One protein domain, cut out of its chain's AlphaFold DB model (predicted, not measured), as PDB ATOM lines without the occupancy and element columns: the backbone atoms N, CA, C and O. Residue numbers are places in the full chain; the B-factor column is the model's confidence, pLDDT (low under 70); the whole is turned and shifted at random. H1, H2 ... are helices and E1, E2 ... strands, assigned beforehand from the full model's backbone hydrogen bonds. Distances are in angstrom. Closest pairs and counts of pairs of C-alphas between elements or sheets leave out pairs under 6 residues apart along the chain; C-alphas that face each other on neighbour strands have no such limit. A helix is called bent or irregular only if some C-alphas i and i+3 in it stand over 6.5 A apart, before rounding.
ATOM      1  N   TYR A 473     -26.807   9.669 -50.641       95.31
ATOM      2  CA  TYR A 473     -26.492   8.262 -50.367       95.31
ATOM      3  C   TYR A 473     -25.128   8.081 -49.697       95.31
ATOM      4  O   TYR A 473     -25.032   7.361 -48.703       95.31
ATOM      5  N   TRP A 474     -24.089   8.759 -50.200       97.88
ATOM      6  CA  TRP A 474     -22.772   8.745 -49.567       97.88
ATOM      7  C   TRP A 474     -22.833   9.356 -48.164       97.88
ATOM      8  O   TRP A 474     -22.288   8.775 -47.229       97.88
ATOM      9  N   LEU A 475     -23.522  10.494 -48.003       97.94
ATOM     10  CA  LEU A 475     -23.612  11.199 -46.726       97.94
ATOM     11  C   LEU A 475     -24.321  10.353 -45.675       97.94
ATOM     12  O   LEU A 475     -23.812  10.246 -44.564       97.94
ATOM     13  N   LEU A 476     -25.451   9.723 -46.013       98.06
ATOM     14  CA  LEU A 476     -26.128   8.836 -45.074       98.06
ATOM     15  C   LEU A 476     -25.214   7.679 -44.657       98.06
ATOM     16  O   LEU A 476     -25.043   7.444 -43.468       98.06
ATOM     17  N   ALA A 477     -24.586   6.990 -45.611       98.38
ATOM     18  CA  ALA A 477     -23.697   5.873 -45.299       98.38
ATOM     19  C   ALA A 477     -22.483   6.305 -44.453       98.38
ATOM     20  O   ALA A 477     -22.057   5.587 -43.551       98.38
ATOM     21  N   PHE A 478     -21.955   7.508 -44.687       98.56
ATOM     22  CA  PHE A 478     -20.908   8.090 -43.850       98.56
ATOM     23  C   PHE A 478     -21.420   8.431 -42.441       98.56
ATOM     24  O   PHE A 478     -20.737   8.154 -41.459       98.56
ATOM     25  N   VAL A 479     -22.645   8.955 -42.318       98.44
ATOM     26  CA  VAL A 479     -23.332   9.198 -41.036       98.44
ATOM     27  C   VAL A 479     -23.589   7.901 -40.277       98.44
ATOM     28  O   VAL A 479     -23.464   7.891 -39.057       98.44
ATOM     29  N   GLU A 480     -23.899   6.804 -40.965       97.88
ATOM     30  CA  GLU A 480     -24.076   5.480 -40.364       97.88
ATOM     31  C   GLU A 480     -22.799   4.934 -39.706       97.88
ATOM     32  O   GLU A 480     -22.907   4.208 -38.718       97.88
ATOM     33  N   GLY A 481     -21.616   5.357 -40.158       96.06
ATOM     34  CA  GLY A 481     -20.364   5.174 -39.415       96.06
ATOM     35  C   GLY A 481     -20.146   6.277 -38.372       96.06
ATOM     36  O   GLY A 481     -20.285   6.070 -37.167       96.06
ATOM     37  N   GLU A 482     -19.915   7.501 -38.846       96.38
ATOM     38  CA  GLU A 482     -19.269   8.594 -38.098       96.38
ATOM     39  C   GLU A 482     -20.238   9.611 -37.463       96.38
ATOM     40  O   GLU A 482     -19.836  10.504 -36.709       96.38
ATOM     41  N   GLY A 483     -21.527   9.531 -37.794       97.00
ATOM     42  CA  GLY A 483     -22.545  10.465 -37.318       97.00
ATOM     43  C   GLY A 483     -23.010  10.177 -35.890       97.00
ATOM     44  O   GLY A 483     -22.975   9.042 -35.414       97.00
ATOM     45  N   SER A 484     -23.502  11.203 -35.203       95.88
ATOM     46  CA  SER A 484     -24.012  11.115 -33.836       95.88
ATOM     47  C   SER A 484     -25.280  11.944 -33.662       95.88
ATOM     48  O   SER A 484     -25.312  13.122 -34.027       95.88
ATOM     49  N   PHE A 485     -26.307  11.330 -33.070       97.31
ATOM     50  CA  PHE A 485     -27.552  11.978 -32.658       97.31
ATOM     51  C   PHE A 485     -27.592  12.020 -31.130       97.31
ATOM     52  O   PHE A 485     -27.771  11.003 -30.460       97.31
ATOM     53  N   HIS A 486     -27.379  13.199 -30.555       92.75
ATOM     54  CA  HIS A 486     -27.240  13.392 -29.114       92.75
ATOM     55  C   HIS A 486     -28.221  14.447 -28.593       92.75
ATOM     56  O   HIS A 486     -28.678  15.327 -29.327       92.75
ATOM     57  N   VAL A 487     -28.535  14.352 -27.300       93.31
ATOM     58  CA  VAL A 487     -29.396  15.281 -26.571       93.31
ATOM     59  C   VAL A 487     -28.666  15.794 -25.328       93.31
ATOM     60  O   VAL A 487     -28.325  15.016 -24.433       93.31
ATOM     61  N   GLU A 488     -28.458  17.109 -25.243       87.94
ATOM     62  CA  GLU A 488     -27.894  17.766 -24.060       87.94
ATOM     63  C   GLU A 488     -28.991  17.901 -22.984       87.94
ATOM     64  O   GLU A 488     -29.857  18.775 -23.052       87.94
ATOM     65  N   LYS A 489     -28.955  17.013 -21.977       84.88
ATOM     66  CA  LYS A 489     -29.956  16.911 -20.890       84.88
ATOM     67  C   LYS A 489     -30.158  18.235 -20.134       84.88
ATOM     68  O   LYS A 489     -31.288  18.662 -19.931       84.88
ATOM     69  N   ASN A 490     -29.060  18.907 -19.785       76.69
ATOM     70  CA  ASN A 490     -29.069  20.124 -18.958       76.69
ATOM     71  C   ASN A 490     -29.492  21.393 -19.717       76.69
ATOM     72  O   ASN A 490     -29.662  22.443 -19.106       76.69
ATOM     73  N   ASP A 491     -29.646  21.311 -21.038       73.19
ATOM     74  CA  ASP A 491     -29.993  22.437 -21.904       73.19
ATOM     75  C   ASP A 491     -31.375  22.205 -22.520       73.19
ATOM     76  O   ASP A 491     -31.532  22.112 -23.737       73.19
ATOM     77  N   TYR A 492     -32.374  21.998 -21.652       80.69
ATOM     78  CA  TYR A 492     -33.760  21.702 -22.035       80.69
ATOM     79  C   TYR A 492     -33.852  20.606 -23.105       80.69
ATOM     80  O   TYR A 492     -34.564  20.755 -24.097       80.69
ATOM     81  N   PHE A 493     -33.087  19.520 -22.947       87.62
ATOM     82  CA  PHE A 493     -32.995  18.438 -23.933       87.62
ATOM     83  C   PHE A 493     -32.657  18.946 -25.349       87.62
ATOM     84  O   PHE A 493     -33.356  18.647 -26.322       87.62
ATOM     85  N   ARG A 494     -31.639  19.799 -25.498       86.19
ATOM     86  CA  ARG A 494     -31.227  20.332 -26.806       86.19
ATOM     87  C   ARG A 494     -30.756  19.207 -27.723       86.19
ATOM     88  O   ARG A 494     -29.872  18.438 -27.358       86.19
ATOM     89  N   LEU A 495     -31.324  19.154 -28.923       91.12
ATOM     90  CA  LEU A 495     -30.983  18.173 -29.943       91.12
ATOM     91  C   LEU A 495     -29.741  18.607 -30.718       91.12
ATOM     92  O   LEU A 495     -29.598  19.771 -31.093       91.12
ATOM     93  N   ILE A 496     -28.837  17.659 -30.937       91.00
ATOM     94  CA  ILE A 496     -27.554  17.884 -31.587       91.00
ATOM     95  C   ILE A 496     -27.274  16.746 -32.554       91.00
ATOM     96  O   ILE A 496     -27.214  15.585 -32.149       91.00
ATOM     97  N   PHE A 497     -27.033  17.105 -33.809       95.75
ATOM     98  CA  PHE A 497     -26.400  16.223 -34.776       95.75
ATOM     99  C   PHE A 497     -24.930  16.610 -34.917       95.75
ATOM    100  O   PHE A 497     -24.599  17.799 -34.988       95.75
ATOM    101  N   SER A 498     -24.036  15.628 -34.955       94.94
ATOM    102  CA  SER A 498     -22.636  15.888 -35.272       94.94
ATOM    103  C   SER A 498     -21.975  14.774 -36.067       94.94
ATOM    104  O   SER A 498     -22.375  13.617 -36.000       94.94
ATOM    105  N   ILE A 499     -20.933  15.144 -36.809       96.31
ATOM    106  CA  ILE A 499     -19.992  14.224 -37.451       96.31
ATOM    107  C   ILE A 499     -18.604  14.615 -36.958       96.31
ATOM    108  O   ILE A 499     -18.228  15.787 -37.030       96.31
ATOM    109  N   THR A 500     -17.850  13.657 -36.428       92.38
ATOM    110  CA  THR A 500     -16.473  13.888 -35.969       92.38
ATOM    111  C   THR A 500     -15.510  13.134 -36.871       92.38
ATOM    112  O   THR A 500     -15.793  12.018 -37.272       92.38
ATOM    113  N   GLN A 501     -14.371  13.741 -37.196       93.38
ATOM    114  CA  GLN A 501     -13.326  13.085 -37.976       93.38
ATOM    115  C   GLN A 501     -11.940  13.581 -37.551       93.38
ATOM    116  O   GLN A 501     -11.816  14.591 -36.856       93.38
ATOM    117  N   VAL A 502     -10.866  12.894 -37.937       89.69
ATOM    118  CA  VAL A 502      -9.499  13.406 -37.735       89.69
ATOM    119  C   VAL A 502      -9.281  14.732 -38.481       89.69
ATOM    120  O   VAL A 502      -9.806  14.939 -39.570       89.69
ATOM    121  N   THR A 503      -8.481  15.650 -37.925       89.69
ATOM    122  CA  THR A 503      -8.320  17.013 -38.486       89.69
ATOM    123  C   THR A 503      -7.774  17.048 -39.913       89.69
ATOM    124  O   THR A 503      -8.041  18.001 -40.638       89.69
ATOM    125  N   VAL A 504      -7.044  16.016 -40.345       89.88
ATOM    126  CA  VAL A 504      -6.574  15.910 -41.740       89.88
ATOM    127  C   VAL A 504      -7.725  15.812 -42.751       89.88
ATOM    128  O   VAL A 504      -7.530  16.152 -43.911       89.88
ATOM    129  N   ASP A 505      -8.920  15.422 -42.305       92.25
ATOM    130  CA  ASP A 505     -10.144  15.329 -43.104       92.25
ATOM    131  C   ASP A 505     -11.107  16.510 -42.863       92.25
ATOM    132  O   ASP A 505     -12.272  16.442 -43.246       92.25
ATOM    133  N   LEU A 506     -10.650  17.622 -42.263       89.50
ATOM    134  CA  LEU A 506     -11.483  18.821 -42.052       89.50
ATOM    135  C   LEU A 506     -12.153  19.299 -43.352       89.50
ATOM    136  O   LEU A 506     -13.325  19.657 -43.332       89.50
ATOM    137  N   ALA A 507     -11.445  19.231 -44.483       89.56
ATOM    138  CA  ALA A 507     -11.997  19.600 -45.786       89.56
ATOM    139  C   ALA A 507     -13.258  18.793 -46.152       89.56
ATOM    140  O   ALA A 507     -14.163  19.331 -46.779       89.56
ATOM    141  N   VAL A 508     -13.358  17.528 -45.728       93.75
ATOM    142  CA  VAL A 508     -14.560  16.708 -45.952       93.75
ATOM    143  C   VAL A 508     -15.732  17.231 -45.124       93.75
ATOM    144  O   VAL A 508     -16.845  17.304 -45.632       93.75
ATOM    145  N   LEU A 509     -15.495  17.635 -43.873       92.81
ATOM    146  CA  LEU A 509     -16.537  18.217 -43.020       92.81
ATOM    147  C   LEU A 509     -17.041  19.559 -43.569       92.81
ATOM    148  O   LEU A 509     -18.243  19.810 -43.527       92.81
ATOM    149  N   GLU A 510     -16.149  20.385 -44.123       88.00
ATOM    150  CA  GLU A 510     -16.521  21.635 -44.803       88.00
ATOM    151  C   GLU A 510     -17.366  21.378 -46.055       88.00
ATOM    152  O   GLU A 510     -18.399  22.011 -46.245       88.00
ATOM    153  N   LEU A 511     -17.007  20.377 -46.860       89.94
ATOM    154  CA  LEU A 511     -17.801  19.991 -48.029       89.94
ATOM    155  C   LEU A 511     -19.174  19.423 -47.646       89.94
ATOM    156  O   LEU A 511     -20.154  19.654 -48.349       89.94
ATOM    157  N   ILE A 512     -19.276  18.695 -46.528       93.06
ATOM    158  CA  ILE A 512     -20.575  18.254 -45.997       93.06
ATOM    159  C   ILE A 512     -21.399  19.464 -45.543       93.06
ATOM    160  O   ILE A 512     -22.598  19.505 -45.809       93.06
ATOM    161  N   LYS A 513     -20.777  20.452 -44.884       88.31
ATOM    162  CA  LYS A 513     -21.440  21.710 -44.510       88.31
ATOM    163  C   LYS A 513     -22.016  22.409 -45.740       88.31
ATOM    164  O   LYS A 513     -23.200  22.730 -45.741       88.31
ATOM    165  N   GLU A 514     -21.201  22.612 -46.773       86.06
ATOM    166  CA  GLU A 514     -21.616  23.235 -48.037       86.06
ATOM    167  C   GLU A 514     -22.766  22.459 -48.685       86.06
ATOM    168  O   GLU A 514     -23.812  23.035 -48.974       86.06
ATOM    169  N   PHE A 515     -22.633  21.134 -48.797       88.94
ATOM    170  CA  PHE A 515     -23.676  20.267 -49.338       88.94
ATOM    171  C   PHE A 515     -25.008  20.410 -48.584       88.94
ATOM    172  O   PHE A 515     -26.060  20.552 -49.206       88.94
ATOM    173  N   LEU A 516     -24.977  20.386 -47.249       86.06
ATOM    174  CA  LEU A 516     -26.170  20.515 -46.407       86.06
ATOM    175  C   LEU A 516     -26.837  21.890 -46.538       86.06
ATOM    176  O   LEU A 516     -28.059  21.979 -46.454       86.06
ATOM    177  N   ILE A 517     -26.049  22.946 -46.755       81.06
ATOM    178  CA  ILE A 517     -26.551  24.299 -47.015       81.06
ATOM    179  C   ILE A 517     -27.215  24.365 -48.396       81.06
ATOM    180  O   ILE A 517     -28.355  24.813 -48.501       81.06
ATOM    181  N   GLU A 518     -26.548  23.870 -49.439       79.12
ATOM    182  CA  GLU A 518     -27.059  23.875 -50.819       79.12
ATOM    183  C   GLU A 518     -28.351  23.064 -50.985       79.12
ATOM    184  O   GLU A 518     -29.207  23.418 -51.791       79.12
ATOM    185  N   HIS A 519     -28.505  21.984 -50.215       76.06
ATOM    186  CA  HIS A 519     -29.679  21.109 -50.259       76.06
ATOM    187  C   HIS A 519     -30.773  21.515 -49.259       76.06
ATOM    188  O   HIS A 519     -31.730  20.766 -49.059       76.06
ATOM    189  N   SER A 520     -30.654  22.686 -48.625       70.38
ATOM    190  CA  SER A 520     -31.663  23.197 -47.697       70.38
ATOM    191  C   SER A 520     -32.752  23.996 -48.427       70.38
ATOM    192  O   SER A 520     -32.462  24.942 -49.158       70.38
ATOM    193  N   GLN A 521     -34.026  23.643 -48.218       58.44
ATOM    194  CA  GLN A 521     -35.170  24.374 -48.797       58.44
ATOM    195  C   GLN A 521     -35.251  25.812 -48.255       58.44
ATOM    196  O   GLN A 521     -35.634  26.737 -48.969       58.44
ATOM    197  N   LEU A 522     -34.797  26.018 -47.012       49.28
ATOM    198  CA  LEU A 522     -34.749  27.324 -46.346       49.28
ATOM    199  C   LEU A 522     -33.887  28.370 -47.070       49.28
ATOM    200  O   LEU A 522     -34.180  29.561 -46.958       49.28
ATOM    201  N   TYR A 523     -32.867  27.937 -47.820       45.50
ATOM    202  CA  TYR A 523     -32.017  28.827 -48.619       45.50
ATOM    203  C   TYR A 523     -32.688  29.315 -49.910       45.50
ATOM    204  O   TYR A 523     -32.242  30.306 -50.485       45.50
ATOM    205  N   LEU A 524     -33.744  28.637 -50.376       45.62
ATOM    206  CA  LEU A 524     -34.410  28.961 -51.641       45.62
ATOM    207  C   LEU A 524     -35.599  29.915 -51.468       45.62
ATOM    208  O   LEU A 524     -35.887  30.686 -52.380       45.62
ATOM    209  N   GLU A 525     -36.275  29.900 -50.315       42.78
ATOM    210  CA  GLU A 525     -37.561  30.601 -50.146       42.78
ATOM    211  C   GLU A 525     -37.512  31.825 -49.227       42.78
ATOM    212  O   GLU A 525     -38.475  32.589 -49.152       42.78
ATOM    213  N   SER A 526     -36.398  32.078 -48.541       39.72
ATOM    214  CA  SER A 526     -36.316  33.238 -47.662       39.72
ATOM    215  C   SER A 526     -34.916  33.837 -47.637       39.72
ATOM    216  O   SER A 526     -33.932  33.122 -47.502       39.72
ATOM    217  N   ASN A 527     -34.828  35.170 -47.661       39.59
ATOM    218  CA  ASN A 527     -33.650  35.949 -47.243       39.59
ATOM    219  C   ASN A 527     -33.316  35.736 -45.738       39.59
ATOM    220  O   ASN A 527     -32.860  36.654 -45.048       39.59
ATOM    221  N   SER A 528     -33.606  34.553 -45.190       38.47
ATOM    222  CA  SER A 528     -33.355  34.180 -43.807       38.47
ATOM    223  C   SER A 528     -31.897  33.789 -43.638       38.47
ATOM    224  O   SER A 528     -31.292  33.110 -44.458       38.47
ATOM    225  N   GLN A 529     -31.349  34.302 -42.545       47.44
ATOM    226  CA  GLN A 529     -29.944  34.307 -42.154       47.44
ATOM    227  C   GLN A 529     -29.296  32.906 -42.161       47.44
ATOM    228  O   GLN A 529     -30.003  31.915 -41.971       47.44
ATOM    229  N   PRO A 530     -27.956  32.807 -42.301       45.78
ATOM    230  CA  PRO A 530     -27.265  31.527 -42.418       45.78
ATOM    231  C   PRO A 530     -27.572  30.590 -41.245       45.78
ATOM    232  O   PRO A 530     -27.498  30.966 -40.069       45.78
ATOM    233  N   VAL A 531     -27.900  29.350 -41.602       54.53
ATOM    234  CA  VAL A 531     -28.006  28.205 -40.698       54.53
ATOM    235  C   VAL A 531     -26.698  28.054 -39.921       54.53
ATOM    236  O   VAL A 531     -25.616  28.068 -40.508       54.53
ATOM    237  N   VAL A 532     -26.786  27.847 -38.605       52.84
ATOM    238  CA  VAL A 532     -25.606  27.597 -37.762       52.84
ATOM    239  C   VAL A 532     -25.114  26.169 -37.951       52.84
ATOM    240  O   VAL A 532     -25.463  25.260 -37.195       52.84
ATOM    241  N   ILE A 533     -24.278  25.988 -38.964       62.81
ATOM    242  CA  ILE A 533     -23.480  24.787 -39.174       62.81
ATOM    243  C   ILE A 533     -22.020  25.214 -39.085       62.81
ATOM    244  O   ILE A 533     -21.567  26.006 -39.902       62.81
ATOM    245  N   TYR A 534     -21.281  24.699 -38.105       66.56
ATOM    246  CA  TYR A 534     -19.841  24.944 -38.005       66.56
ATOM    247  C   TYR A 534     -19.076  23.631 -38.073       66.56
ATOM    248  O   TYR A 534     -19.459  22.642 -37.439       66.56
ATOM    249  N   ALA A 535     -17.981  23.651 -38.826       70.50
ATOM    250  CA  ALA A 535     -16.936  22.647 -38.791       70.50
ATOM    251  C   ALA A 535     -15.730  23.277 -38.090       70.50
ATOM    252  O   ALA A 535     -15.224  24.308 -38.510       70.50
ATOM    253  N   ARG A 536     -15.301  22.703 -36.963       73.19
ATOM    254  CA  ARG A 536     -14.213  23.282 -36.158       73.19
ATOM    255  C   ARG A 536     -13.220  22.238 -35.702       73.19
ATOM    256  O   ARG A 536     -13.586  21.093 -35.431       73.19
ATOM    257  N   LYS A 537     -11.973  22.662 -35.514       76.00
ATOM    258  CA  LYS A 537     -10.937  21.835 -34.891       76.00
ATOM    259  C   LYS A 537     -11.230  21.673 -33.397       76.00
ATOM    260  O   LYS A 537     -11.441  22.643 -32.674       76.00
ATOM    261  N   LYS A 538     -11.218  20.430 -32.926       69.69
ATOM    262  CA  LYS A 538     -11.239  20.054 -31.513       69.69
ATOM    263  C   LYS A 538      -9.837  19.637 -31.085       69.69
ATOM    264  O   LYS A 538      -9.306  18.620 -31.538       69.69
ATOM    265  N   VAL A 539      -9.267  20.403 -30.162       64.31
ATOM    266  CA  VAL A 539      -8.018  20.051 -29.485       64.31
ATOM    267  C   VAL A 539      -8.369  19.325 -28.190       64.31
ATOM    268  O   VAL A 539      -8.975  19.906 -27.290       64.31
ATOM    269  N   TYR A 540      -8.015  18.044 -28.094       56.91
ATOM    270  CA  TYR A 540      -8.109  17.305 -26.837       56.91
ATOM    271  C   TYR A 540      -6.874  17.592 -25.974       56.91
ATOM    272  O   TYR A 540      -5.769  17.712 -26.491       56.91
ATOM    273  N   LYS A 541      -7.057  17.686 -24.650       47.53
ATOM    274  CA  LYS A 541      -5.956  17.894 -23.685       47.53
ATOM    275  C   LYS A 541      -5.060  16.655 -23.493       47.53
ATOM    276  O   LYS A 541      -4.052  16.744 -22.805       47.53
ATOM    277  N   THR A 542      -5.432  15.504 -24.051       50.75
ATOM    278  CA  THR A 542      -4.739  14.211 -23.902       50.75
ATOM    279  C   THR A 542      -4.147  13.741 -25.241       50.75
ATOM    280  O   THR A 542      -4.470  14.310 -26.278       50.75
ATOM    281  N   ASN A 543      -3.305  12.692 -25.224       53.78
ATOM    282  CA  ASN A 543      -2.561  12.085 -26.356       53.78
ATOM    283  C   ASN A 543      -3.408  11.574 -27.559       53.78
ATOM    284  O   ASN A 543      -2.963  10.707 -28.314       53.78
ATOM    285  N   HIS A 544      -4.637  12.048 -27.753       63.66
ATOM    286  CA  HIS A 544      -5.457  11.724 -28.914       63.66
ATOM    287  C   HIS A 544      -5.034  12.536 -30.139       63.66
ATOM    288  O   HIS A 544      -4.566  13.670 -30.038       63.66
ATOM    289  N   LYS A 545      -5.242  11.957 -31.326       72.44
ATOM    290  CA  LYS A 545      -5.102  12.695 -32.585       72.44
ATOM    291  C   LYS A 545      -6.044  13.899 -32.571       72.44
ATOM    292  O   LYS A 545      -7.178  13.796 -32.103       72.44
ATOM    293  N   LEU A 546      -5.574  15.017 -33.121       83.44
ATOM    294  CA  LEU A 546      -6.418  16.182 -33.367       83.44
ATOM    295  C   LEU A 546      -7.633  15.758 -34.199       83.44
ATOM    296  O   LEU A 546      -7.497  15.043 -35.199       83.44
ATOM    297  N   SER A 547      -8.812  16.190 -33.762       87.56
ATOM    298  CA  SER A 547     -10.074  15.908 -34.441       87.56
ATOM    299  C   SER A 547     -10.738  17.204 -34.875       87.56
ATOM    300  O   SER A 547     -10.376  18.295 -34.437       87.56
ATOM    301  N   SER A 548     -11.705  17.099 -35.767       89.00
ATOM    302  CA  SER A 548     -12.607  18.173 -36.149       89.00
ATOM    303  C   SER A 548     -14.039  17.667 -36.057       89.00
ATOM    304  O   SER A 548     -14.290  16.471 -36.181       89.00
ATOM    305  N   GLU A 549     -14.974  18.571 -35.795       89.88
ATOM    306  CA  GLU A 549     -16.391  18.250 -35.651       89.88
ATOM    307  C   GLU A 549     -17.226  19.209 -36.489       89.88
ATOM    308  O   GLU A 549     -17.095  20.423 -36.331       89.88
ATOM    309  N   LEU A 550     -18.116  18.644 -37.306       90.25
ATOM    310  CA  LEU A 550     -19.296  19.312 -37.840       90.25
ATOM    311  C   LEU A 550     -20.418  19.184 -36.806       90.25
ATOM    312  O   LEU A 550     -20.765  18.060 -36.444       90.25
ATOM    313  N   LYS A 551     -20.985  20.291 -36.316       87.06
ATOM    314  CA  LYS A 551     -22.046  20.262 -35.290       87.06
ATOM    315  C   LYS A 551     -23.234  21.131 -35.693       87.06
ATOM    316  O   LYS A 551     -23.073  22.316 -35.966       87.06
ATOM    317  N   ILE A 552     -24.429  20.545 -35.654       87.62
ATOM    318  CA  ILE A 552     -25.707  21.190 -35.971       87.62
ATOM    319  C   ILE A 552     -26.577  21.182 -34.716       87.62
ATOM    320  O   ILE A 552     -26.827  20.126 -34.130       87.62
ATOM    321  N   ARG A 553     -27.008  22.371 -34.283       82.75
ATOM    322  CA  ARG A 553     -27.872  22.566 -33.100       82.75
ATOM    323  C   ARG A 553     -29.139  23.363 -33.395       82.75
ATOM    324  O   ARG A 553     -29.993  23.490 -32.524       82.75
ATOM    325  N   ASP A 554     -29.211  23.956 -34.581       79.25
ATOM    326  CA  ASP A 554     -30.349  24.754 -35.008       79.25
ATOM    327  C   ASP A 554     -31.552  23.830 -35.229       79.25
ATOM    328  O   ASP A 554     -31.528  22.957 -36.100       79.25
ATOM    329  N   VAL A 555     -32.577  23.982 -34.389       80.81
ATOM    330  CA  VAL A 555     -33.743  23.092 -34.389       80.81
ATOM    331  C   VAL A 555     -34.582  23.244 -35.656       80.81
ATOM    332  O   VAL A 555     -35.141  22.256 -36.130       80.81
ATOM    333  N   ASP A 556     -34.628  24.443 -36.242       80.94
ATOM    334  CA  ASP A 556     -35.367  24.690 -37.476       80.94
ATOM    335  C   ASP A 556     -34.668  24.021 -38.651       80.94
ATOM    336  O   ASP A 556     -35.311  23.321 -39.433       80.94
ATOM    337  N   PHE A 557     -33.340  24.127 -38.725       82.19
ATOM    338  CA  PHE A 557     -32.586  23.408 -39.744       82.19
ATOM    339  C   PHE A 557     -32.708  21.892 -39.605       82.19
ATOM    340  O   PHE A 557     -32.929  21.200 -40.601       82.19
ATOM    341  N   ILE A 558     -32.584  21.381 -38.375       88.75
ATOM    342  CA  ILE A 558     -32.756  19.957 -38.075       88.75
ATOM    343  C   ILE A 558     -34.114  19.477 -38.593       88.75
ATOM    344  O   ILE A 558     -34.181  18.497 -39.332       88.75
ATOM    345  N   ARG A 559     -35.183  20.193 -38.241       88.06
ATOM    346  CA  ARG A 559     -36.561  19.837 -38.578       88.06
ATOM    347  C   ARG A 559     -36.869  19.938 -40.064       88.06
ATOM    348  O   ARG A 559     -37.525  19.058 -40.601       88.06
ATOM    349  N   GLN A 560     -36.446  21.019 -40.706       83.88
ATOM    350  CA  GLN A 560     -36.903  21.362 -42.053       83.88
ATOM    351  C   GLN A 560     -35.964  20.858 -43.152       83.88
ATOM    352  O   GLN A 560     -36.363  20.810 -44.307       83.88
ATOM    353  N   ASN A 561     -34.727  20.474 -42.814       85.50
ATOM    354  CA  ASN A 561     -33.725  20.087 -43.811       85.50
ATOM    355  C   ASN A 561     -33.074  18.750 -43.465       85.50
ATOM    356  O   ASN A 561     -33.132  17.818 -44.264       85.50
ATOM    357  N   LEU A 562     -32.494  18.621 -42.265       90.25
ATOM    358  CA  LEU A 562     -31.735  17.419 -41.905       90.25
ATOM    359  C   LEU A 562     -32.628  16.173 -41.813       90.25
ATOM    360  O   LEU A 562     -32.274  15.130 -42.357       90.25
ATOM    361  N   ILE A 563     -33.776  16.279 -41.136       93.75
ATOM    362  CA  ILE A 563     -34.719  15.165 -40.988       93.75
ATOM    363  C   ILE A 563     -35.302  14.753 -42.356       93.75
ATOM    364  O   ILE A 563     -35.109  13.596 -42.730       93.75
ATOM    365  N   PRO A 564     -35.889  15.664 -43.165       91.12
ATOM    366  CA  PRO A 564     -36.406  15.314 -44.491       91.12
ATOM    367  C   PRO A 564     -35.360  14.721 -45.443       91.12
ATOM    368  O   PRO A 564     -35.687  13.854 -46.254       91.12
ATOM    369  N   LEU A 565     -34.096  15.155 -45.353       90.12
ATOM    370  CA  LEU A 565     -33.008  14.584 -46.150       90.12
ATOM    371  C   LEU A 565     -32.807  13.092 -45.850       90.12
ATOM    372  O   LEU A 565     -32.636  12.305 -46.779       90.12
ATOM    373  N   PHE A 566     -32.819  12.697 -44.575       93.25
ATOM    374  CA  PHE A 566     -32.563  11.313 -44.175       93.25
ATOM    375  C   PHE A 566     -33.806  10.417 -44.155       93.25
ATOM    376  O   PHE A 566     -33.659   9.208 -44.333       93.25
ATOM    377  N   ASP A 567     -35.006  10.973 -43.974       88.12
ATOM    378  CA  ASP A 567     -36.263  10.205 -43.989       88.12
ATOM    379  C   ASP A 567     -36.531   9.555 -45.354       88.12
ATOM    380  O   ASP A 567     -37.094   8.466 -45.433       88.12
ATOM    381  N   ASN A 568     -36.067  10.188 -46.434       84.75
ATOM    382  CA  ASN A 568     -36.224   9.691 -47.803       84.75
ATOM    383  C   ASN A 568     -35.179   8.638 -48.208       84.75
ATOM    384  O   ASN A 568     -35.154   8.191 -49.356       84.75
ATOM    385  N   LEU A 569     -34.282   8.257 -47.296       91.31
ATOM    386  CA  LEU A 569     -33.174   7.357 -47.580       91.31
ATOM    387  C   LEU A 569     -33.280   6.068 -46.759       91.31
ATOM    388  O   LEU A 569     -33.725   6.041 -45.615       91.31
ATOM    389  N   ILE A 570     -32.818   4.969 -47.351       94.06
ATOM    390  CA  ILE A 570     -32.813   3.657 -46.693       94.06
ATOM    391  C   ILE A 570     -31.653   3.603 -45.695       94.06
ATOM    392  O   ILE A 570     -30.514   3.861 -46.069       94.06
ATOM    393  N   TRP A 571     -31.905   3.221 -44.451       96.44
ATOM    394  CA  TRP A 571     -30.861   2.988 -43.447       96.44
ATOM    395  C   TRP A 571     -30.542   1.494 -43.343       96.44
ATOM    396  O   TRP A 571     -31.428   0.665 -43.547       96.44
ATOM    397  N   HIS A 572     -29.305   1.154 -42.993       96.44
ATOM    398  CA  HIS A 572     -28.829  -0.227 -42.871       96.44
ATOM    399  C   HIS A 572     -28.199  -0.550 -41.507       96.44
ATOM    400  O   HIS A 572     -27.916  -1.711 -41.231       96.44
ATOM    401  N   THR A 573     -28.008   0.447 -40.647       97.06
ATOM    402  CA  THR A 573     -27.433   0.299 -39.303       97.06
ATOM    403  C   THR A 573     -28.457   0.561 -38.210       97.06
ATOM    404  O   THR A 573     -29.494   1.203 -38.419       97.06
ATOM    405  N   LYS A 574     -28.111   0.160 -36.985       94.75
ATOM    406  CA  LYS A 574     -28.887   0.464 -35.779       94.75
ATOM    407  C   LYS A 574     -29.020   1.970 -35.495       94.75
ATOM    408  O   LYS A 574     -29.834   2.404 -34.680       94.75
ATOM    409  N   LYS A 575     -28.198   2.796 -36.154       96.56
ATOM    410  CA  LYS A 575     -28.243   4.255 -36.020       96.56
ATOM    411  C   LYS A 575     -29.576   4.827 -36.510       96.56
ATOM    412  O   LYS A 575     -29.977   5.888 -36.041       96.56
ATOM    413  N   LYS A 576     -30.317   4.086 -37.349       96.62
ATOM    414  CA  LYS A 576     -31.712   4.400 -37.693       96.62
ATOM    415  C   LYS A 576     -32.584   4.552 -36.449       96.62
ATOM    416  O   LYS A 576     -33.330   5.521 -36.350       96.62
ATOM    417  N   GLN A 577     -32.498   3.623 -35.492       94.50
ATOM    418  CA  GLN A 577     -33.320   3.713 -34.283       94.50
ATOM    419  C   GLN A 577     -32.877   4.874 -33.387       94.50
ATOM    420  O   GLN A 577     -33.718   5.504 -32.756       94.50
ATOM    421  N   ASP A 578     -31.582   5.203 -33.360       96.38
ATOM    422  CA  ASP A 578     -31.080   6.380 -32.638       96.38
ATOM    423  C   ASP A 578     -31.607   7.684 -33.248       96.38
ATOM    424  O   ASP A 578     -32.040   8.574 -32.521       96.38
ATOM    425  N   PHE A 579     -31.649   7.764 -34.578       97.56
ATOM    426  CA  PHE A 579     -32.258   8.871 -35.310       97.56
ATOM    427  C   PHE A 579     -33.769   8.989 -35.042       97.56
ATOM    428  O   PHE A 579     -34.261  10.078 -34.753       97.56
ATOM    429  N   GLN A 580     -34.506   7.874 -35.054       95.94
ATOM    430  CA  GLN A 580     -35.944   7.852 -34.756       95.94
ATOM    431  C   GLN A 580     -36.253   8.271 -33.311       95.94
ATOM    432  O   GLN A 580     -37.160   9.068 -33.079       95.94
ATOM    433  N   ASP A 581     -35.479   7.774 -32.346       96.12
ATOM    434  CA  ASP A 581     -35.601   8.141 -30.931       96.12
ATOM    435  C   ASP A 581     -35.288   9.630 -30.717       96.12
ATOM    436  O   ASP A 581     -35.989  10.331 -29.984       96.12
ATOM    437  N   TRP A 582     -34.289  10.150 -31.431       97.62
ATOM    438  CA  TRP A 582     -33.955  11.569 -31.439       97.62
ATOM    439  C   TRP A 582     -35.089  12.434 -32.022       97.62
ATOM    440  O   TRP A 582     -35.451  13.449 -31.423       97.62
ATOM    441  N   ILE A 583     -35.735  12.005 -33.113       97.38
ATOM    442  CA  ILE A 583     -36.936  12.661 -33.665       97.38
ATOM    443  C   ILE A 583     -38.113  12.605 -32.682       97.38
ATOM    444  O   ILE A 583     -38.852  13.582 -32.551       97.38
ATOM    445  N   ALA A 584     -38.316  11.489 -31.977       96.94
ATOM    446  CA  ALA A 584     -39.386  11.381 -30.986       96.94
ATOM    447  C   ALA A 584     -39.216  12.421 -29.867       96.94
ATOM    448  O   ALA A 584     -40.182  13.095 -29.503       96.94
ATOM    449  N   ILE A 585     -37.983  12.626 -29.388       97.12
ATOM    450  CA  ILE A 585     -37.669  13.686 -28.418       97.12
ATOM    451  C   ILE A 585     -37.981  15.069 -29.002       97.12
ATOM    452  O   ILE A 585     -38.585  15.883 -28.306       97.12
ATOM    453  N   LEU A 586     -37.635  15.339 -30.269       96.38
ATOM    454  CA  LEU A 586     -37.994  16.602 -30.929       96.38
ATOM    455  C   LEU A 586     -39.509  16.843 -30.885       96.38
ATOM    456  O   LEU A 586     -39.945  17.886 -30.408       96.38
ATOM    457  N   LYS A 587     -40.309  15.856 -31.301       96.69
ATOM    458  CA  LYS A 587     -41.777  15.963 -31.341       96.69
ATOM    459  C   LYS A 587     -42.388  16.150 -29.948       96.69
ATOM    460  O   LYS A 587     -43.284  16.972 -29.761       96.69
ATOM    461  N   LEU A 588     -41.877  15.435 -28.940       95.88
ATOM    462  CA  LEU A 588     -42.288  15.616 -27.541       95.88
ATOM    463  C   LEU A 588     -41.974  17.031 -27.043       95.88
ATOM    464  O   LEU A 588     -42.759  17.622 -26.295       95.88
ATOM    465  N   LYS A 589     -40.839  17.593 -27.468       93.06
ATOM    466  CA  LYS A 589     -40.466  18.969 -27.142       93.06
ATOM    467  C   LYS A 589     -41.341  20.001 -27.832       93.06
ATOM    468  O   LYS A 589     -41.762  20.933 -27.157       93.06
ATOM    469  N   GLU A 590     -41.651  19.816 -29.113       91.25
ATOM    470  CA  GLU A 590     -42.559  20.692 -29.868       91.25
ATOM    471  C   GLU A 590     -43.954  20.749 -29.242       91.25
ATOM    472  O   GLU A 590     -44.601  21.790 -29.269       91.25
ATOM    473  N   LYS A 591     -44.392  19.661 -28.599       93.31
ATOM    474  CA  LYS A 591     -45.628  19.637 -27.811       93.31
ATOM    475  C   LYS A 591     -45.485  20.147 -26.373       93.31
ATOM    476  O   LYS A 591     -46.487  20.205 -25.665       93.31
ATOM    477  N   GLY A 592     -44.284  20.497 -25.915       90.69
ATOM    478  CA  GLY A 592     -44.011  20.947 -24.544       90.69
ATOM    479  C   GLY A 592     -44.058  19.859 -23.474       90.69
ATOM    480  O   GLY A 592     -44.041  20.183 -22.287       90.69
ATOM    481  N   HIS A 593     -44.098  18.576 -23.844       93.94
ATOM    482  CA  HIS A 593     -44.184  17.487 -22.863       93.94
ATOM    483  C   HIS A 593     -42.942  17.393 -21.969       93.94
ATOM    484  O   HIS A 593     -43.035  16.934 -20.838       93.94
ATOM    485  N   HIS A 594     -41.800  17.907 -22.426       91.81
ATOM    486  CA  HIS A 594     -40.566  17.992 -21.642       91.81
ATOM    487  C   HIS A 594     -40.632  18.927 -20.414       91.81
ATOM    488  O   HIS A 594     -39.718  18.891 -19.594       91.81
ATOM    489  N   TYR A 595     -41.676  19.753 -20.273       86.69
ATOM    490  CA  TYR A 595     -41.936  20.538 -19.055       86.69
ATOM    491  C   TYR A 595     -42.727  19.745 -18.000       86.69
ATOM    492  O   TYR A 595     -42.685  20.058 -16.813       86.69
ATOM    493  N   HIS A 596     -43.418  18.676 -18.400       85.69
ATOM    494  CA  HIS A 596     -44.167  17.818 -17.485       85.69
ATOM    495  C   HIS A 596     -43.306  16.639 -17.000       85.69
ATOM    496  O   HIS A 596     -42.399  16.197 -17.703       85.69
ATOM    497  N   GLU A 597     -43.566  16.124 -15.796       88.38
ATOM    498  CA  GLU A 597     -42.820  14.991 -15.216       88.38
ATOM    499  C   GLU A 597     -42.905  13.740 -16.099       88.38
ATOM    500  O   GLU A 597     -41.882  13.280 -16.595       88.38
ATOM    501  N   SER A 598     -44.117  13.295 -16.448       90.25
ATOM    502  CA  SER A 598     -44.308  12.113 -17.307       90.25
ATOM    503  C   SER A 598     -43.607  12.205 -18.670       90.25
ATOM    504  O   SER A 598     -43.142  11.197 -19.201       90.25
ATOM    505  N   GLY A 599     -43.504  13.408 -19.247       92.56
ATOM    506  CA  GLY A 599     -42.777  13.614 -20.495       92.56
ATOM    507  C   GLY A 599     -41.264  13.628 -20.308       92.56
ATOM    508  O   GLY A 599     -40.553  13.091 -21.154       92.56
ATOM    509  N   ARG A 600     -40.759  14.174 -19.195       92.50
ATOM    510  CA  ARG A 600     -39.336  14.078 -18.830       92.50
ATOM    511  C   ARG A 600     -38.925  12.636 -18.580       92.50
ATOM    512  O   ARG A 600     -37.906  12.220 -19.120       92.50
ATOM    513  N   ASP A 601     -39.731  11.880 -17.846       92.50
ATOM    514  CA  ASP A 601     -39.479  10.467 -17.568       92.50
ATOM    515  C   ASP A 601     -39.433   9.654 -18.857       92.50
ATOM    516  O   ASP A 601     -38.510   8.865 -19.063       92.50
ATOM    517  N   LEU A 602     -40.368   9.905 -19.782       93.88
ATOM    518  CA  LEU A 602     -40.338   9.262 -21.091       93.88
ATOM    519  C   LEU A 602     -39.103   9.669 -21.905       93.88
ATOM    520  O   LEU A 602     -38.486   8.809 -22.525       93.88
ATOM    521  N   ILE A 603     -38.701  10.944 -21.892       95.00
ATOM    522  CA  ILE A 603     -37.470  11.379 -22.569       95.00
ATOM    523  C   ILE A 603     -36.246  10.695 -21.956       95.00
ATOM    524  O   ILE A 603     -35.417  10.184 -22.702       95.00
ATOM    525  N   TYR A 604     -36.121  10.630 -20.629       93.50
ATOM    526  CA  TYR A 604     -35.018   9.910 -19.987       93.50
ATOM    527  C   TYR A 604     -35.011   8.433 -20.360       93.50
ATOM    528  O   TYR A 604     -33.956   7.908 -20.713       93.50
ATOM    529  N   LEU A 605     -36.184   7.808 -20.405       91.81
ATOM    530  CA  LEU A 605     -36.329   6.438 -20.862       91.81
ATOM    531  C   LEU A 605     -35.868   6.268 -22.321       91.81
ATOM    532  O   LEU A 605     -35.164   5.305 -22.597       91.81
ATOM    533  N   ILE A 606     -36.169   7.212 -23.232       93.31
ATOM    534  CA  ILE A 606     -35.606   7.244 -24.603       93.31
ATOM    535  C   ILE A 606     -34.072   7.329 -24.561       93.31
ATOM    536  O   ILE A 606     -33.376   6.568 -25.238       93.31
ATOM    537  N   LEU A 607     -33.523   8.243 -23.759       92.56
ATOM    538  CA  LEU A 607     -32.075   8.454 -23.658       92.56
ATOM    539  C   LEU A 607     -31.340   7.216 -23.117       92.56
ATOM    540  O   LEU A 607     -30.203   6.945 -23.516       92.56
ATOM    541  N   ASP A 608     -31.993   6.434 -22.264       89.69
ATOM    542  CA  ASP A 608     -31.450   5.214 -21.669       89.69
ATOM    543  C   ASP A 608     -31.492   4.002 -22.617       89.69
ATOM    544  O   ASP A 608     -31.018   2.925 -22.273       89.69
ATOM    545  N   GLN A 609     -31.973   4.156 -23.849       88.06
ATOM    546  CA  GLN A 609     -31.986   3.068 -24.838       88.06
ATOM    547  C   GLN A 609     -31.443   3.459 -26.215       88.06
ATOM    548  O   GLN A 609     -31.407   2.618 -27.114       88.06
ATOM    549  N   MET A 610     -31.005   4.707 -26.388       91.50
ATOM    550  CA  MET A 610     -30.364   5.175 -27.615       91.50
ATOM    551  C   MET A 610     -28.829   5.146 -27.525       91.50
ATOM    552  O   MET A 610     -28.234   5.081 -26.446       91.50
ATOM    553  N   ASN A 611     -28.167   5.239 -28.676       93.00
ATOM    554  CA  ASN A 611     -26.717   5.293 -28.832       93.00
ATOM    555  C   ASN A 611     -26.016   4.095 -28.157       93.00
ATOM    556  O   ASN A 611     -26.351   2.937 -28.416       93.00
ATOM    557  N   ASN A 612     -25.033   4.349 -27.288       90.81
ATOM    558  CA  ASN A 612     -24.294   3.297 -26.585       90.81
ATOM    559  C   ASN A 612     -25.196   2.447 -25.684       90.81
ATOM    560  O   ASN A 612     -24.942   1.256 -25.534       90.81
ATOM    561  N   ASN A 613     -26.276   3.023 -25.148       89.81
ATOM    562  CA  ASN A 613     -27.210   2.297 -24.291       89.81
ATOM    563  C   ASN A 613     -28.057   1.276 -25.075       89.81
ATOM    564  O   ASN A 613     -28.649   0.377 -24.480       89.81
ATOM    565  N   ARG A 614     -28.084   1.375 -26.414       90.06
ATOM    566  CA  ARG A 614     -28.731   0.393 -27.294       90.06
ATOM    567  C   ARG A 614     -27.910  -0.885 -27.456       90.06
ATOM    568  O   ARG A 614     -28.492  -1.944 -27.712       90.06
ATOM    569  N   LEU A 615     -26.583  -0.776 -27.341       90.38
ATOM    570  CA  LEU A 615     -25.649  -1.843 -27.693       90.38
ATOM    571  C   LEU A 615     -25.922  -3.105 -26.875       90.38
ATOM    572  O   LEU A 615     -26.049  -3.058 -25.653       90.38
ATOM    573  N   SER A 616     -25.949  -4.259 -27.537       87.94
ATOM    574  CA  SER A 616     -26.116  -5.559 -26.878       87.94
ATOM    575  C   SER A 616     -24.943  -5.926 -25.959       87.94
ATOM    576  O   SER A 616     -25.089  -6.773 -25.077       87.94
ATOM    577  N   SER A 617     -23.791  -5.278 -26.142       86.12
ATOM    578  CA  SER A 617     -22.599  -5.386 -25.297       86.12
ATOM    579  C   SER A 617     -22.662  -4.516 -24.036       86.12
ATOM    580  O   SER A 617     -21.907  -4.743 -23.085       86.12
ATOM    581  N   TYR A 618     -23.569  -3.534 -23.982       82.44
ATOM    582  CA  TYR A 618     -23.662  -2.605 -22.863       82.44
ATOM    583  C   TYR A 618     -24.334  -3.267 -21.651       82.44
ATOM    584  O   TYR A 618     -25.527  -3.568 -21.646       82.44
ATOM    585  N   LYS A 619     -23.548  -3.515 -20.596       70.62
ATOM    586  CA  LYS A 619     -23.958  -4.339 -19.441       70.62
ATOM    587  C   LYS A 619     -24.925  -3.649 -18.474       70.62
ATOM    588  O   LYS A 619     -25.640  -4.342 -17.758       70.62
ATOM    589  N   PHE A 620     -24.953  -2.317 -18.444       62.72
ATOM    590  CA  PHE A 620     -25.663  -1.562 -17.405       62.72
ATOM    591  C   PHE A 620     -27.191  -1.518 -17.579       62.72
ATOM    592  O   PHE A 620     -27.888  -1.322 -16.592       62.72
ATOM    593  N   ASN A 621     -27.729  -1.780 -18.781       56.88
ATOM    594  CA  ASN A 621     -29.166  -1.618 -19.074       56.88
ATOM    595  C   ASN A 621     -29.952  -2.913 -19.320       56.88
ATOM    596  O   ASN A 621     -31.019  -2.892 -19.932       56.88
ATOM    597  N   LYS A 622     -29.483  -4.062 -18.817       55.22
ATOM    598  CA  LYS A 622     -30.209  -5.332 -18.998       55.22
ATOM    599  C   LYS A 622     -31.549  -5.414 -18.248       55.22
ATOM    600  O   LYS A 622     -32.405  -6.175 -18.677       55.22
ATOM    601  N   PHE A 623     -31.736  -4.647 -17.171       50.97
ATOM    602  CA  PHE A 623     -32.897  -4.781 -16.276       50.97
ATOM    603  C   PHE A 623     -34.085  -3.860 -16.608       50.97
ATOM    604  O   PHE A 623     -35.191  -4.149 -16.173       50.97
ATOM    605  N   ASN A 624     -33.886  -2.818 -17.426       56.56
ATOM    606  CA  ASN A 624     -34.925  -1.835 -17.790       56.56
ATOM    607  C   ASN A 624     -35.213  -1.785 -19.301       56.56
ATOM    608  O   ASN A 624     -35.780  -0.813 -19.798       56.56
ATOM    609  N   LYS A 625     -34.801  -2.807 -20.063       64.19
ATOM    610  CA  LYS A 625     -34.981  -2.824 -21.519       64.19
ATOM    611  C   LYS A 625     -36.440  -3.159 -21.848       64.19
ATOM    612  O   LYS A 625     -36.844  -4.314 -21.786       64.19
ATOM    613  N   ILE A 626     -37.225  -2.133 -22.158       72.06
ATOM    614  CA  ILE A 626     -38.619  -2.275 -22.591       72.06
ATOM    615  C   ILE A 626     -38.633  -2.799 -24.033       72.06
ATOM    616  O   ILE A 626     -37.746  -2.473 -24.828       72.06
ATOM    617  N   ASN A 627     -39.625  -3.628 -24.373       82.06
ATOM    618  CA  ASN A 627     -39.849  -4.047 -25.754       82.06
ATOM    619  C   ASN A 627     -40.083  -2.808 -26.640       82.06
ATOM    620  O   ASN A 627     -40.753  -1.859 -26.236       82.06
ATOM    621  N   ARG A 628     -39.532  -2.806 -27.856       83.56
ATOM    622  CA  ARG A 628     -39.657  -1.685 -28.787       83.56
ATOM    623  C   ARG A 628     -41.115  -1.316 -29.069       83.56
ATOM    624  O   ARG A 628     -41.411  -0.128 -29.125       83.56
ATOM    625  N   GLU A 629     -42.003  -2.297 -29.189       85.62
ATOM    626  CA  GLU A 629     -43.430  -2.063 -29.451       85.62
ATOM    627  C   GLU A 629     -44.097  -1.301 -28.299       85.62
ATOM    628  O   GLU A 629     -44.662  -0.229 -28.508       85.62
ATOM    629  N   ASP A 630     -43.942  -1.782 -27.062       85.31
ATOM    630  CA  ASP A 630     -44.455  -1.101 -25.863       85.31
ATOM    631  C   ASP A 630     -43.884   0.313 -25.729       85.31
ATOM    632  O   ASP A 630     -44.554   1.255 -25.296       85.31
ATOM    633  N   PHE A 631     -42.614   0.463 -26.098       85.38
ATOM    634  CA  PHE A 631     -41.927   1.736 -26.067       85.38
ATOM    635  C   PHE A 631     -42.503   2.736 -27.078       85.38
ATOM    636  O   PHE A 631     -42.762   3.892 -26.734       85.38
ATOM    637  N   GLU A 632     -42.760   2.289 -28.304       88.38
ATOM    638  CA  GLU A 632     -43.406   3.088 -29.344       88.38
ATOM    639  C   GLU A 632     -44.844   3.452 -28.966       88.38
ATOM    640  O   GLU A 632     -45.249   4.596 -29.168       88.38
ATOM    641  N   VAL A 633     -45.590   2.544 -28.329       92.06
ATOM    642  CA  VAL A 633     -46.928   2.837 -27.791       92.06
ATOM    643  C   VAL A 633     -46.870   3.957 -26.749       92.06
ATOM    644  O   VAL A 633     -47.661   4.896 -26.827       92.06
ATOM    645  N   LYS A 634     -45.914   3.931 -25.809       92.25
ATOM    646  CA  LYS A 634     -45.748   5.014 -24.816       92.25
ATOM    647  C   LYS A 634     -45.462   6.365 -25.471       92.25
ATOM    648  O   LYS A 634     -46.069   7.365 -25.086       92.25
ATOM    649  N   ILE A 635     -44.575   6.391 -26.469       92.94
ATOM    650  CA  ILE A 635     -44.281   7.599 -27.253       92.94
ATOM    651  C   ILE A 635     -45.537   8.092 -27.962       92.94
ATOM    652  O   ILE A 635     -45.890   9.259 -27.818       92.94
ATOM    653  N   ASN A 636     -46.226   7.217 -28.689       94.62
ATOM    654  CA  ASN A 636     -47.392   7.585 -29.484       94.62
ATOM    655  C   ASN A 636     -48.557   8.058 -28.611       94.62
ATOM    656  O   ASN A 636     -49.203   9.039 -28.961       94.62
ATOM    657  N   ASN A 637     -48.779   7.442 -27.449       95.00
ATOM    658  CA  ASN A 637     -49.799   7.879 -26.498       95.00
ATOM    659  C   ASN A 637     -49.524   9.299 -25.994       95.00
ATOM    660  O   ASN A 637     -50.427  10.136 -25.989       95.00
ATOM    661  N   LEU A 638     -48.277   9.604 -25.615       93.69
ATOM    662  CA  LEU A 638     -47.936  10.953 -25.167       93.69
ATOM    663  C   LEU A 638     -47.958  11.952 -26.330       93.69
ATOM    664  O   LEU A 638     -48.455  13.059 -26.172       93.69
ATOM    665  N   LEU A 639     -47.514  11.552 -27.523       93.62
ATOM    666  CA  LEU A 639     -47.639  12.359 -28.736       93.62
ATOM    667  C   LEU A 639     -49.085  12.530 -29.208       93.62
ATOM    668  O   LEU A 639     -49.330  13.451 -29.977       93.62
ATOM    669  N   ALA A 640     -50.043  11.707 -28.787       94.38
ATOM    670  CA  ALA A 640     -51.466  11.904 -29.060       94.38
ATOM    671  C   ALA A 640     -52.125  12.845 -28.038       94.38
ATOM    672  O   ALA A 640     -53.156  13.447 -28.337       94.38
ATOM    673  N   ALA A 641     -51.512  13.026 -26.865       93.25
ATOM    674  CA  ALA A 641     -52.015  13.923 -25.836       93.25
ATOM    675  C   ALA A 641     -52.026  15.401 -26.301       93.25
ATOM    676  O   ALA A 641     -51.275  15.790 -27.216       93.25
ATOM    677  N   PRO A 642     -52.874  16.247 -25.679       93.19
ATOM    678  CA  PRO A 642     -52.887  17.684 -25.930       93.19
ATOM    679  C   PRO A 642     -51.513  18.312 -25.695       93.19
ATOM    680  O   PRO A 642     -50.762  17.882 -24.817       93.19
ATOM    681  N   SER A 643     -51.180  19.343 -26.473       93.12
ATOM    682  CA  SER A 643     -49.936  20.079 -26.250       93.12
ATOM    683  C   SER A 643     -49.960  20.761 -24.882       93.12
ATOM    684  O   SER A 643     -50.975  21.309 -24.470       93.12
ATOM    685  N   ASN A 644     -48.816  20.755 -24.205       92.25
ATOM    686  CA  ASN A 644     -48.562  21.534 -22.997       92.25
ATOM    687  C   ASN A 644     -48.129  22.983 -23.313       92.25
ATOM    688  O   ASN A 644     -47.692  23.709 -22.418       92.25
ATOM    689  N   LEU A 645     -48.185  23.388 -24.587       89.69
ATOM    690  CA  LEU A 645     -47.876  24.735 -25.052       89.69
ATOM    691  C   LEU A 645     -49.115  25.367 -25.677       89.69
ATOM    692  O   LEU A 645     -49.831  24.731 -26.448       89.69
ATOM    693  N   GLU A 646     -49.300  26.649 -25.403       90.50
ATOM    694  CA  GLU A 646     -50.325  27.482 -26.020       90.50
ATOM    695  C   GLU A 646     -49.694  28.793 -26.499       90.50
ATOM    696  O   GLU A 646     -48.771  29.314 -25.871       90.50
ATOM    697  N   ILE A 647     -50.162  29.346 -27.620       81.94
ATOM    698  CA  ILE A 647     -49.724  30.669 -28.075       81.94
ATOM    699  C   ILE A 647     -50.735  31.702 -27.588       81.94
ATOM    700  O   ILE A 647     -51.823  31.822 -28.142       81.94
ATOM    701  N   ILE A 648     -50.342  32.497 -26.594       79.19
ATOM    702  CA  ILE A 648     -51.151  33.591 -26.049       79.19
ATOM    703  C   ILE A 648     -50.460  34.905 -26.416       79.19
ATOM    704  O   ILE A 648     -49.315  35.148 -26.031       79.19
ATOM    705  N   ASN A 649     -51.131  35.758 -27.199       75.62
ATOM    706  CA  ASN A 649     -50.600  37.052 -27.660       75.62
ATOM    707  C   ASN A 649     -49.213  36.953 -28.339       75.62
ATOM    708  O   ASN A 649     -48.322  37.771 -28.099       75.62
ATOM    709  N   GLY A 650     -49.004  35.913 -29.153       69.62
ATOM    710  CA  GLY A 650     -47.743  35.679 -29.869       69.62
ATOM    711  C   GLY A 650     -46.582  35.194 -28.992       69.62
ATOM    712  O   GLY A 650     -45.444  35.155 -29.457       69.62
ATOM    713  N   ARG A 651     -46.842  34.829 -27.729       65.00
ATOM    714  CA  ARG A 651     -45.860  34.227 -26.819       65.00
ATOM    715  C   ARG A 651     -46.273  32.809 -26.460       65.00
ATOM    716  O   ARG A 651     -47.437  32.554 -26.173       65.00
ATOM    717  N   THR A 652     -45.295  31.913 -26.412       78.81
ATOM    718  CA  THR A 652     -45.510  30.530 -25.987       78.81
ATOM    719  C   THR A 652     -45.675  30.467 -24.469       78.81
ATOM    720  O   THR A 652     -44.743  30.789 -23.722       78.81
ATOM    721  N   PHE A 653     -46.859  30.060 -24.029       82.06
ATOM    722  CA  PHE A 653     -47.247  29.802 -22.649       82.06
ATOM    723  C   PHE A 653     -47.149  28.302 -22.348       82.06
ATOM    724  O   PHE A 653     -47.583  27.483 -23.154       82.06
ATOM    725  N   ILE A 654     -46.551  27.943 -21.210       85.81
ATOM    726  CA  ILE A 654     -46.428  26.560 -20.735       85.81
ATOM    727  C   ILE A 654     -47.589  26.301 -19.776       85.81
ATOM    728  O   ILE A 654     -47.617  26.868 -18.682       85.81
ATOM    729  N   ILE A 655     -48.519  25.431 -20.170       88.38
ATOM    730  CA  ILE A 655     -49.771  25.192 -19.436       88.38
ATOM    731  C   ILE A 655     -49.477  24.630 -18.038       88.38
ATOM    732  O   ILE A 655     -49.941  25.179 -17.040       88.38
ATOM    733  N   SER A 656     -48.647  23.585 -17.949       87.25
ATOM    734  CA  SER A 656     -48.343  22.894 -16.687       87.25
ATOM    735  C   SER A 656     -47.613  23.747 -15.650       87.25
ATOM    736  O   SER A 656     -47.729  23.489 -14.458       87.25
ATOM    737  N   GLU A 657     -46.828  24.732 -16.086       84.75
ATOM    738  CA  GLU A 657     -46.007  25.573 -15.202       84.75
ATOM    739  C   GLU A 657     -46.606  26.972 -14.989       84.75
ATOM    740  O   GLU A 657     -46.024  27.781 -14.269       84.75
ATOM    741  N   GLN A 658     -47.744  27.270 -15.627       87.06
ATOM    742  CA  GLN A 658     -48.441  28.561 -15.571       87.06
ATOM    743  C   GLN A 658     -47.532  29.774 -15.825       87.06
ATOM    744  O   GLN A 658     -47.665  30.832 -15.207       87.06
ATOM    745  N   ARG A 659     -46.584  29.634 -16.754       81.06
ATOM    746  CA  ARG A 659     -45.642  30.698 -17.105       81.06
ATOM    747  C   ARG A 659     -45.379  30.730 -18.598       81.06
ATOM    748  O   ARG A 659     -45.462  29.721 -19.290       81.06
ATOM    749  N   TYR A 660     -44.970  31.890 -19.091       73.75
ATOM    750  CA  TYR A 660     -44.400  31.972 -20.429       73.75
ATOM    751  C   TYR A 660     -43.041  31.272 -20.464       73.75
ATOM    752  O   TYR A 660     -42.269  31.303 -19.500       73.75
ATOM    753  N   THR A 661     -42.737  30.648 -21.596       64.69
ATOM    754  CA  THR A 661     -41.382  30.171 -21.863       64.69
ATOM    755  C   THR A 661     -40.393  31.339 -21.720       64.69
ATOM    756  O   THR A 661     -40.657  32.468 -22.142       64.69
TER     757      THR A 661
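What this domain is: This is residues 473 to 661 of the 730 residues of the protein "LAGLIDADG endonuclease" of Chrysoporthe austroafricana (UniProt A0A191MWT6). A strongly twisted sheet of four strands, E1 to E4, has H1, H2, H4 and H5 over one face and no named helix over the other. H5 also joins H6 and H8 in a small up-and-down bundle, each helix running against the one before, and the hairpin of E5 and E6 lies far from the sheet; residues 524 to 529 stick out. The printed part has 189 residues, in the order H1 E1 E2 H2 H3 E3 E4 H4 H5 H6 H7 H8 E5 E6; the sheet's order is E1 E2 E4 E3, all antiparallel. The class is mixed and the whole compact, with a radius of gyration of the C-alphas of 18.1 A and spans of 50 by 49 by 37 A.

Where its parts are: H1, residues 473 to 482, begins at C-alpha 473 (-26.492, 8.262, -50.367). E1 is 483 to 488, E2 494 to 502 at 25.3 A, H2 503 to 518 at 23.5 A, H3 522 to 525, E3 533 to 538, E4 547 to 552 and H4 555 to 567. H5 is 575 to 590 at 22.6 A, H6 597 to 607, H7 611 to 614, H8 628 to 640 at 18.0 A, E5 645 to 648 and E6 651 to 654, ending at C-alpha 654 (-46.428, 26.560, -20.735). H2 is irregular, C-alphas 504 and 507 being 7.7 A apart, and H4 only just, with 560 and 563 at 6.7 A.

How they stand to each other: Within hydrogen-bond range are N 486 and O 496 of the hairpin E1 and E2, 2.9 A, N 499 and O 550 of E2 and E4, 2.9 A, N 538 and O 547 of the hairpin E3 and E4, 2.7 A, and N 646 and O 653 of the hairpin E5 and E6, 2.9 A. E2, H2 H3 and E3 make a split strand-helix-strand unit, E4 between its strands, with a right-handed crossover. H1 stands up from the sheet at 83 degrees. H2, H4 and H5 on the same face give two layers; H2's height over the sheet is 8.6 A and H5's 9.1 A. The closest C-alphas of H2 and E4 are Thr 503 and Ser 547, 4.5 A. H3 only just touches H4, with 3 pairs of C-alphas within 8 A, the closest Leu 522 and Gln 560, 7.7 A. With residues 581 to 588 alone H5 touches H6 in a helical hairpin, a shallow tilt of 18 degrees, opposite ways, closest C-alphas Ile 585 and Ile 603, 6.3 A. With 584 to 588 alone it touches H8, the same way at 22 degrees, closest C-alphas Leu 588 and Leu 639, 6.4 A. H7 is close to H5 but not clearly touching, C-alphas 611 and 578 being 5.9 A apart. Every O i to N i+4 pair is within range in H1, H5, H6 and H8, 10 of 12 in H2 and 7 of 9 in H4; H3 and H7 are too short.

The domain as a whole: The C-alphas farthest apart are Asn 543 and Asn 649, 54.2 A. The printed part has no cut; the link H7 to H8 is long. Mean pLDDT of the printed part is 83.9, under 70 at 521 to 534, 538 to 544, 620 to 625, 650 to 651 and 661.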